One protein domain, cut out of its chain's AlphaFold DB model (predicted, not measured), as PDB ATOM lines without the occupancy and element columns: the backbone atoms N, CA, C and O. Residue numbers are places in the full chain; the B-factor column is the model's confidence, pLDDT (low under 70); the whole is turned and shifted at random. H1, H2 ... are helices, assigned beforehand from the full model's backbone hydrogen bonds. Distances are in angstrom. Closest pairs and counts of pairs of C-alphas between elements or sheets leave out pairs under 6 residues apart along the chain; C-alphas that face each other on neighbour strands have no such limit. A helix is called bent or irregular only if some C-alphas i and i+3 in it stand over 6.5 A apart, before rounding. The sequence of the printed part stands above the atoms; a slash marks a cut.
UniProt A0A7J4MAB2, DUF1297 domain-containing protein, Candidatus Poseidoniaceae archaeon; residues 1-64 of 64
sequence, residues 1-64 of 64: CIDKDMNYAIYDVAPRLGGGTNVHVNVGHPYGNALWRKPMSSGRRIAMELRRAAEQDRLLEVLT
ATOM      1  N   CYS A   1     202.059 243.204 219.320       82.56
ATOM      2  CA  CYS A   1     202.305 242.372 220.519       82.56
ATOM      3  C   CYS A   1     201.033 241.628 220.888       82.56
ATOM      4  O   CYS A   1     199.961 242.140 220.590       82.56
ATOM      5  N   ILE A   2     201.161 240.439 221.475       94.00
ATOM      6  CA  ILE A   2     200.030 239.625 221.939       94.00
ATOM      7  C   ILE A   2     200.082 239.625 223.468       94.00
ATOM      8  O   ILE A   2     201.167 239.429 224.019       94.00
ATOM      9  N   ASP A   3     198.967 239.912 224.139       95.06
ATOM     10  CA  ASP A   3     198.891 239.848 225.603       95.06
ATOM     11  C   ASP A   3     198.628 238.416 226.113       95.06
ATOM     12  O   ASP A   3     198.495 237.465 225.340       95.06
ATOM     13  N   LYS A   4     198.569 238.246 227.438       96.25
ATOM     14  CA  LYS A   4     198.323 236.940 228.080       96.25
ATOM     15  C   LYS A   4     196.947 236.342 227.756       96.25
ATOM     16  O   LYS A   4     196.760 235.141 227.920       96.25
ATOM     17  N   ASP A   5     196.006 237.181 227.333       97.44
ATOM     18  CA  ASP A   5     194.624 236.826 227.020       97.44
ATOM     19  C   ASP A   5     194.419 236.703 225.498       97.44
ATOM     20  O   ASP A   5     193.288 236.613 225.026       97.44
ATOM     21  N   MET A   6     195.516 236.649 224.730       95.75
ATOM     22  CA  MET A   6     195.545 236.502 223.273       95.75
ATOM     23  C   MET A   6     195.001 237.707 222.486       95.75
ATOM     24  O   MET A   6     194.693 237.576 221.299       95.75
ATOM     25  N   ASN A   7     194.937 238.898 223.086       96.31
ATOM     26  CA  ASN A   7     194.582 240.115 222.357       96.31
ATOM     27  C   ASN A   7     195.784 240.660 221.581       96.31
ATOM     28  O   ASN A   7     196.902 240.747 222.095       96.31
ATOM     29  N   TYR A   8     195.541 241.086 220.341       95.69
ATOM     30  CA  TYR A   8     196.556 241.685 219.477       95.69
ATOM     31  C   TYR A   8     196.549 243.210 219.599       95.69
ATOM     32  O   TYR A   8     195.548 243.860 219.310       95.69
ATOM     33  N   ALA A   9     197.701 243.787 219.931       95.38
ATOM     34  CA  ALA A   9     197.952 245.223 219.844       95.38
ATOM     35  C   ALA A   9     198.923 245.523 218.693       95.38
ATOM     36  O   ALA A   9     200.051 245.004 218.664       95.38
ATOM     37  N   ILE A  10     198.494 246.362 217.750       94.81
ATOM     38  CA  ILE A  10     199.301 246.833 216.616       94.81
ATOM     39  C   ILE A  10     199.858 248.211 216.980       94.81
ATOM     40  O   ILE A  10     199.091 249.121 217.270       94.81
ATOM     41  N   TYR A  11     201.185 248.345 216.985       92.94
ATOM     42  CA  TYR A  11     201.867 249.593 217.347       92.94
ATOM     43  C   TYR A  11     202.320 250.403 216.126       92.94
ATOM     44  O   TYR A  11     202.415 251.621 216.201       92.94
ATOM     45  N   ASP A  12     202.620 249.724 215.018       93.75
ATOM     46  CA  ASP A  12     203.094 250.312 213.769       93.75
ATOM     47  C   ASP A  12     202.780 249.361 212.606       93.75
ATOM     48  O   ASP A  12     202.629 248.148 212.799       93.75
ATOM     49  N   VAL A  13     202.684 249.912 211.398       94.31
ATOM     50  CA  VAL A  13     202.405 249.181 210.163       94.31
ATOM     51  C   VAL A  13     203.389 249.621 209.085       94.31
ATOM     52  O   VAL A  13     203.451 250.788 208.714       94.31
ATOM     53  N   ALA A  14     204.107 248.656 208.508       96.25
ATOM     54  CA  ALA A  14     204.929 248.882 207.327       96.25
ATOM     55  C   ALA A  14     204.129 248.539 206.054       96.25
ATOM     56  O   ALA A  14     203.939 247.353 205.777       96.25
ATOM     57  N   PRO A  15     203.715 249.518 205.222       95.44
ATOM     58  CA  PRO A  15     203.020 249.267 203.952       95.44
ATOM     59  C   PRO A  15     203.978 248.814 202.832       95.44
ATOM     60  O   PRO A  15     203.744 249.030 201.649       95.44
ATOM     61  N   ARG A  16     205.108 248.213 203.207       95.31
ATOM     62  CA  ARG A  16     206.161 247.721 202.319       95.31
ATOM     63  C   ARG A  16     206.841 246.520 202.960       95.31
ATOM     64  O   ARG A  16     206.557 246.153 204.098       95.31
ATOM     65  N   LEU A  17     207.822 245.954 202.262       95.06
ATOM     66  CA  LEU A  17     208.654 244.899 202.822       95.06
ATOM     67  C   LEU A  17     209.361 245.364 204.113       95.06
ATOM     68  O   LEU A  17     210.114 246.342 204.103       95.06
ATOM     69  N   GLY A  18     209.118 244.656 205.220       94.94
ATOM     70  CA  GLY A  18     209.787 244.874 206.506       94.94
ATOM     71  C   GLY A  18     211.138 244.154 206.604       94.94
ATOM     72  O   GLY A  18     211.330 243.083 206.024       94.94
ATOM     73  N   GLY A  19     212.067 244.713 207.388       95.38
ATOM     74  CA  GLY A  19     213.424 244.169 207.558       95.38
ATOM     75  C   GLY A  19     213.474 242.771 208.184       95.38
ATOM     76  O   GLY A  19     214.373 241.993 207.876       95.38
ATOM     77  N   GLY A  20     212.466 242.403 208.984       94.62
ATOM     78  CA  GLY A  20     212.350 241.065 209.580       94.62
ATOM     79  C   GLY A  20     212.302 239.933 208.548       94.62
ATOM     80  O   GLY A  20     212.656 238.802 208.855       94.62
ATOM     81  N   THR A  21     211.949 240.232 207.294       96.00
ATOM     82  CA  THR A  21     211.930 239.236 206.214       96.00
ATOM     83  C   THR A  21     213.324 238.751 205.792       96.00
ATOM     84  O   THR A  21     213.431 237.680 205.191       96.00
ATOM     85  N   ASN A  22     214.394 239.474 206.151       96.81
ATOM     86  CA  ASN A  22     215.774 239.141 205.778       96.81
ATOM     87  C   ASN A  22     216.252 237.795 206.345       96.81
ATOM     88  O   ASN A  22     217.052 237.110 205.709       96.81
ATOM     89  N   VAL A  23     215.725 237.363 207.496       95.94
ATOM     90  CA  VAL A  23     216.068 236.059 208.098       95.94
ATOM     91  C   VAL A  23     215.681 234.874 207.196       95.94
ATOM     92  O   VAL A  23     216.234 233.783 207.311       95.94
ATOM     93  N   HIS A  24     214.774 235.090 206.241       96.94
ATOM     94  CA  HIS A  24     214.252 234.063 205.340       96.94
ATOM     95  C   HIS A  24     214.925 234.040 203.963       96.94
ATOM     96  O   HIS A  24     214.455 233.332 203.073       96.94
ATOM     97  N   VAL A  25     215.993 234.810 203.736       95.88
ATOM     98  CA  VAL A  25     216.605 234.927 202.399       95.88
ATOM     99  C   VAL A  25     217.219 233.605 201.923       95.88
ATOM    100  O   VAL A  25     217.079 233.276 200.748       95.88
ATOM    101  N   ASN A  26     217.832 232.829 202.822       94.81
ATOM    102  CA  ASN A  26     218.468 231.554 202.476       94.81
ATOM    103  C   ASN A  26     217.452 230.397 202.408       94.81
ATOM    104  O   ASN A  26     217.206 229.819 201.352       94.81
ATOM    105  N   VAL A  27     216.814 230.084 203.539       95.62
ATOM    106  CA  VAL A  27     215.959 228.889 203.675       95.62
ATOM    107  C   VAL A  27     214.483 229.135 203.341       95.62
ATOM    108  O   VAL A  27     213.702 228.190 203.252       95.62
ATOM    109  N   GLY A  28     214.084 230.388 203.117       96.56
ATOM    110  CA  GLY A  28     212.691 230.769 202.905       96.56
ATOM    111  C   GLY A  28     211.876 230.890 204.195       96.56
ATOM    112  O   GLY A  28     212.325 230.577 205.298       96.56
ATOM    113  N   HIS A  29     210.656 231.398 204.050       95.75
ATOM    114  CA  HIS A  29     209.689 231.528 205.135       95.75
ATOM    115  C   HIS A  29     208.888 230.220 205.259       95.75
ATOM    116  O   HIS A  29     208.350 229.782 204.241       95.75
ATOM    117  N   PRO A  30     208.732 229.601 206.449       96.31
ATOM    118  CA  PRO A  30     208.082 228.289 206.596       96.31
ATOM    119  C   PRO A  30     206.716 228.192 205.904       96.31
ATOM    120  O   PRO A  30     206.459 227.263 205.137       96.31
ATOM    121  N   TYR A  31     205.874 229.212 206.077       96.81
ATOM    122  CA  TYR A  31     204.555 229.270 205.447       96.81
ATOM    123  C   TYR A  31     204.628 229.480 203.925       96.81
ATOM    124  O   TYR A  31     203.846 228.903 203.171       96.81
ATOM    125  N   GLY A  32     205.604 230.262 203.449       96.31
ATOM    126  CA  GLY A  32     205.826 230.459 202.013       96.31
ATOM    127  C   GLY A  32     206.324 229.179 201.341       96.31
ATOM    128  O   GLY A  32     205.873 228.834 200.249       96.31
ATOM    129  N   ASN A  33     207.199 228.443 202.022       97.75
ATOM    130  CA  ASN A  33     207.730 227.169 201.557       97.75
ATOM    131  C   ASN A  33     206.634 226.107 201.450       97.75
ATOM    132  O   ASN A  33     206.596 225.382 200.459       97.75
ATOM    133  N   ALA A  34     205.729 226.035 202.430       97.81
ATOM    134  CA  ALA A  34     204.606 225.100 202.405       97.81
ATOM    135  C   ALA A  34     203.664 225.357 201.214       97.81
ATOM    136  O   ALA A  34     203.266 224.414 200.527       97.81
ATOM    137  N   LEU A  35     203.365 226.630 200.929       97.88
ATOM    138  CA  LEU A  35     202.496 227.027 199.819       97.88
ATOM    139  C   LEU A  35     203.144 226.779 198.449       97.88
ATOM    140  O   LEU A  35     202.517 226.221 197.553       97.88
ATOM    141  N   TRP A  36     204.402 227.189 198.276       96.81
ATOM    142  CA  TRP A  36     205.072 227.183 196.970       96.81
ATOM    143  C   TRP A  36     205.964 225.966 196.721       96.81
ATOM    144  O   TRP A  36     206.550 225.862 195.642       96.81
ATOM    145  N   ARG A  37     206.087 225.077 197.716       96.94
ATOM    146  CA  ARG A  37     206.903 223.853 197.694       96.94
ATOM    147  C   ARG A  37     208.363 224.096 197.290       96.94
ATOM    148  O   ARG A  37     208.971 223.287 196.599       96.94
ATOM    149  N   LYS A  38     208.926 225.233 197.714       96.38
ATOM    150  CA  LYS A  38     210.326 225.641 197.486       96.38
ATOM    151  C   LYS A  38     210.744 226.739 198.471       96.38
ATOM    152  O   LYS A  38     209.857 227.455 198.930       96.38
ATOM    153  N   PRO A  39     212.052 226.947 198.726       97.38
ATOM    154  CA  PRO A  39     212.536 228.081 199.515       97.38
ATOM    155  C   PRO A  39     212.017 229.411 198.956       97.38
ATOM    156  O   PRO A  39     212.359 229.811 197.838       97.38
ATOM    157  N   MET A  40     211.154 230.082 199.713       98.00
ATOM    158  CA  MET A  40     210.458 231.294 199.309       98.00
ATOM    159  C   MET A  40     210.714 232.411 200.317       98.00
ATOM    160  O   MET A  40     210.113 232.449 201.390       98.00
ATOM    161  N   SER A  41     211.593 233.342 199.951       97.69
ATOM    162  CA  SER A  41     211.715 234.630 200.631       97.69
ATOM    163  C   SER A  41     210.667 235.612 200.103       97.69
ATOM    164  O   SER A  41     210.146 235.454 198.994       97.69
ATOM    165  N   SER A  42     210.386 236.671 200.861       96.94
ATOM    166  CA  SER A  42     209.480 237.731 200.411       96.94
ATOM    167  C   SER A  42     209.993 238.439 199.148       96.94
ATOM    168  O   SER A  42     209.209 238.719 198.247       96.94
ATOM    169  N   GLY A  43     211.312 238.641 199.016       96.81
ATOM    170  CA  GLY A  43     211.915 239.178 197.789       96.81
ATOM    171  C   GLY A  43     211.714 238.257 196.582       96.81
ATOM    172  O   GLY A  43     211.270 238.702 195.523       96.81
ATOM    173  N   ARG A  44     211.927 236.942 196.752       97.50
ATOM    174  CA  ARG A  44     211.639 235.948 195.705       97.50
ATOM    175  C   ARG A  44     210.156 235.943 195.329       97.50
ATOM    176  O   ARG A  44     209.824 235.768 194.157       97.50
ATOM    177  N   ARG A  45     209.263 236.148 196.302       97.62
ATOM    178  CA  ARG A  45     207.819 236.239 196.069       97.62
ATOM    179  C   ARG A  45     207.450 237.466 195.233       97.62
ATOM    180  O   ARG A  45     206.648 237.303 194.318       97.62
ATOM    181  N   ILE A  46     208.036 238.633 195.505       97.75
ATOM    182  CA  ILE A  46     207.832 239.854 194.705       97.75
ATOM    183  C   ILE A  46     208.321 239.629 193.267       97.75
ATOM    184  O   ILE A  46     207.561 239.835 192.327       97.75
ATOM    185  N   ALA A  47     209.535 239.098 193.088       98.06
ATOM    186  CA  ALA A  47     210.073 238.795 191.758       98.06
ATOM    187  C   ALA A  47     209.197 237.798 190.976       98.06
ATOM    188  O   ALA A  47     209.003 237.940 189.772       98.06
ATOM    189  N   MET A  48     208.627 236.801 191.661       97.62
ATOM    190  CA  MET A  48     207.687 235.863 191.049       97.62
ATOM    191  C   MET A  48     206.385 236.543 190.602       97.62
ATOM    192  O   MET A  48     205.807 236.101 189.613       97.62
ATOM    193  N   GLU A  49     205.924 237.590 191.298       98.31
ATOM    194  CA  GLU A  49     204.748 238.356 190.869       98.31
ATOM    195  C   GLU A  49     205.037 239.168 189.616       98.31
ATOM    196  O   GLU A  49     204.296 239.056 188.649       98.31
ATOM    197  N   LEU A  50     206.156 239.897 189.600       98.62
ATOM    198  CA  LEU A  50     206.575 240.670 188.430       98.62
ATOM    199  C   LEU A  50     206.721 239.774 187.198       98.62
ATOM    200  O   LEU A  50     206.240 240.116 186.121       98.62
ATOM    201  N   ARG A  51     207.325 238.591 187.367       98.50
ATOM    202  CA  ARG A  51     207.455 237.614 186.284       98.50
ATOM    203  C   ARG A  51     206.092 237.146 185.771       98.50
ATOM    204  O   ARG A  51     205.889 237.127 184.568       98.50
ATOM    205  N   ARG A  52     205.158 236.796 186.663       98.31
ATOM    206  CA  ARG A  52     203.803 236.366 186.273       98.31
ATOM    207  C   ARG A  52     203.018 237.469 185.581       98.31
ATOM    208  O   ARG A  52     202.365 237.195 184.585       98.31
ATOM    209  N   ALA A  53     203.084 238.693 186.097       98.56
ATOM    210  CA  ALA A  53     202.414 239.836 185.499       98.56
ATOM    211  C   ALA A  53     202.959 240.110 184.089       98.56
ATOM    212  O   ALA A  53     202.178 240.334 183.172       98.56
ATOM    213  N   ALA A  54     204.277 240.003 183.889       98.56
ATOM    214  CA  ALA A  54     204.884 240.092 182.562       98.56
ATOM    215  C   ALA A  54     204.469 238.924 181.641       98.56
ATOM    216  O   ALA A  54     204.094 239.159 180.499       98.56
ATOM    217  N   GLU A  55     204.472 237.680 182.137       98.62
ATOM    218  CA  GLU A  55     204.024 236.481 181.396       98.62
ATOM    219  C   GLU A  55     202.541 236.556 180.976       98.62
ATOM    220  O   GLU A  55     202.143 235.904 180.014       98.62
ATOM    221  N   GLN A  56     201.724 237.329 181.697       98.44
ATOM    222  CA  GLN A  56     200.290 237.509 181.451       98.44
ATOM    223  C   GLN A  56     199.945 238.815 180.723       98.44
ATOM    224  O   GLN A  56     198.762 239.088 180.551       98.44
ATOM    225  N   ASP A  57     200.939 239.620 180.333       98.12
ATOM    226  CA  ASP A  57     200.752 240.960 179.749       98.12
ATOM    227  C   ASP A  57     199.932 241.925 180.641       98.12
ATOM    228  O   ASP A  57     199.155 242.758 180.185       98.12
ATOM    229  N   ARG A  58     200.096 241.802 181.964       98.25
ATOM    230  CA  ARG A  58     199.374 242.563 183.006       98.25
ATOM    231  C   ARG A  58     200.310 243.353 183.919       98.25
ATOM    232  O   ARG A  58     199.990 243.637 185.070       98.25
ATOM    233  N   LEU A  59     201.503 243.700 183.432       98.00
ATOM    234  CA  LEU A  59     202.535 244.344 184.252       98.00
ATOM    235  C   LEU A  59     202.084 245.694 184.835       98.00
ATOM    236  O   LEU A  59     202.454 246.028 185.957       98.00
ATOM    237  N   LEU A  60     201.247 246.441 184.113       98.00
ATOM    238  CA  LEU A  60     200.734 247.737 184.566       98.00
ATOM    239  C   LEU A  60     199.788 247.636 185.771       98.00
ATOM    240  O   LEU A  60     199.593 248.627 186.461       98.00
ATOM    241  N   GLU A  61     199.232 246.460 186.066       98.06
ATOM    242  CA  GLU A  61     198.367 246.275 187.239       98.06
ATOM    243  C   GLU A  61     199.149 246.199 188.559       98.06
ATOM    244  O   GLU A  61     198.567 246.341 189.632       98.06
ATOM    245  N   VAL A  62     200.463 245.955 188.497       97.50
ATOM    246  CA  VAL A  62     201.334 245.801 189.677       97.50
ATOM    247  C   VAL A  62     202.363 246.929 189.814       97.50
ATOM    248  O   VAL A  62     203.266 246.841 190.648       97.50
ATOM    249  N   LEU A  63     202.234 247.976 189.000       96.69
ATOM    250  CA  LEU A  63     203.066 249.175 189.011       96.69
ATOM    251  C   LEU A  63     202.181 250.399 189.252       96.69
ATOM    252  O   LEU A  63     201.059 250.464 188.760       96.69
ATOM    253  N   THR A  64     202.703 251.371 189.993       94.06
ATOM    254  CA  THR A  64     202.056 252.660 190.272       94.06
ATOM    255  C   THR A  64     203.106 253.746 190.349       94.06
ATOM    256  O   THR A  64     204.175 253.437 190.928       94.06
TER     257      THR A  64
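What this domain is: This is residues 1 to 64 of the 64 residues of the protein "DUF1297 domain-containing protein" of Candidatus Poseidoniaceae archaeon (UniProt A0A7J4MAB2). One longer helix, H3, lies toward one end of an elongated, loose model, with the short helix H4 packed on its residues 50 to 53; toward the other end of H3 are the small helices H1 and H2, which are apart from each other and touch no helix, and a long tail without a named element, residues 1 to 18, leads away from H1. Residues 3 to 8 of that tail stand free, at the opposite end of the long axis from H4. The printed part has 64 residues, with four named helices in the order H1, H2, H3, H4 and no named strand; the class is all helix, though under half of the residues, 31 of 64, are in named elements. The whole is loose, with a radius of gyration of the C-alphas of 15.5 A, and the C-alphas span 48 by 29 by 18 A.

Where its parts are: Begin with the longest helix, H3, residues 42 to 55: find C-alpha 42 at (209.480, 237.731, 200.411), and from there the helix runs 19.8 A to C-alpha 55 at (204.024, 236.481, 181.396). After it comes H4, residues 59 to 62, 5.7 A long, which ends at C-alpha 62 at (201.334, 245.801, 189.677). Before H3 lies H2, residues 30 to 36, 10.1 A long. Before that is H1, residues 19 to 24, 10.4 A long, which begins at C-alpha 19 at (213.424, 244.169, 207.558). H1 is neither bent nor irregular, but only just: C-alphas 20 and 23 are 6.4 A apart.

How they stand to each other: Start at H3 and look at its residues 50 to 53, with which alone it touches H4; the closest C-alphas are those of Ala 53 and Leu 59, 4.7 A apart. At the beginning of H3, look toward H1: the two are close but not clearly touching, and their closest C-alphas, those of Thr 21 and Ser 42, are 6.5 A apart. Their lines stand about perpendicular, at 86 degrees. H2 touches no helix; it is only just apart from H3, with their closest C-alphas 8.3 A apart. H2 is apart from H1 and from H4, and H1 is apart from H4. In H2 and H3 every O i to N i+4 pair is within hydrogen-bond range; in H1 0 of 2 are, beside 2 of 3 O i to N i+3 pairs, and H4 is too short for an O i to N i+4 pair.

The domain as a whole: Look for the two C-alphas farthest apart at Lys 4 and Asp 57, 48.6 A from each other. Residues 1 to 18 hold no named element, and their C-alphas lie 7 to 28 A from the mean of all C-alphas. The links H1 to H2, H2 to H3 and H3 to H4 are tight. The printed part has no cut; its mean pLDDT is 96.4, and no printed residue is under 70.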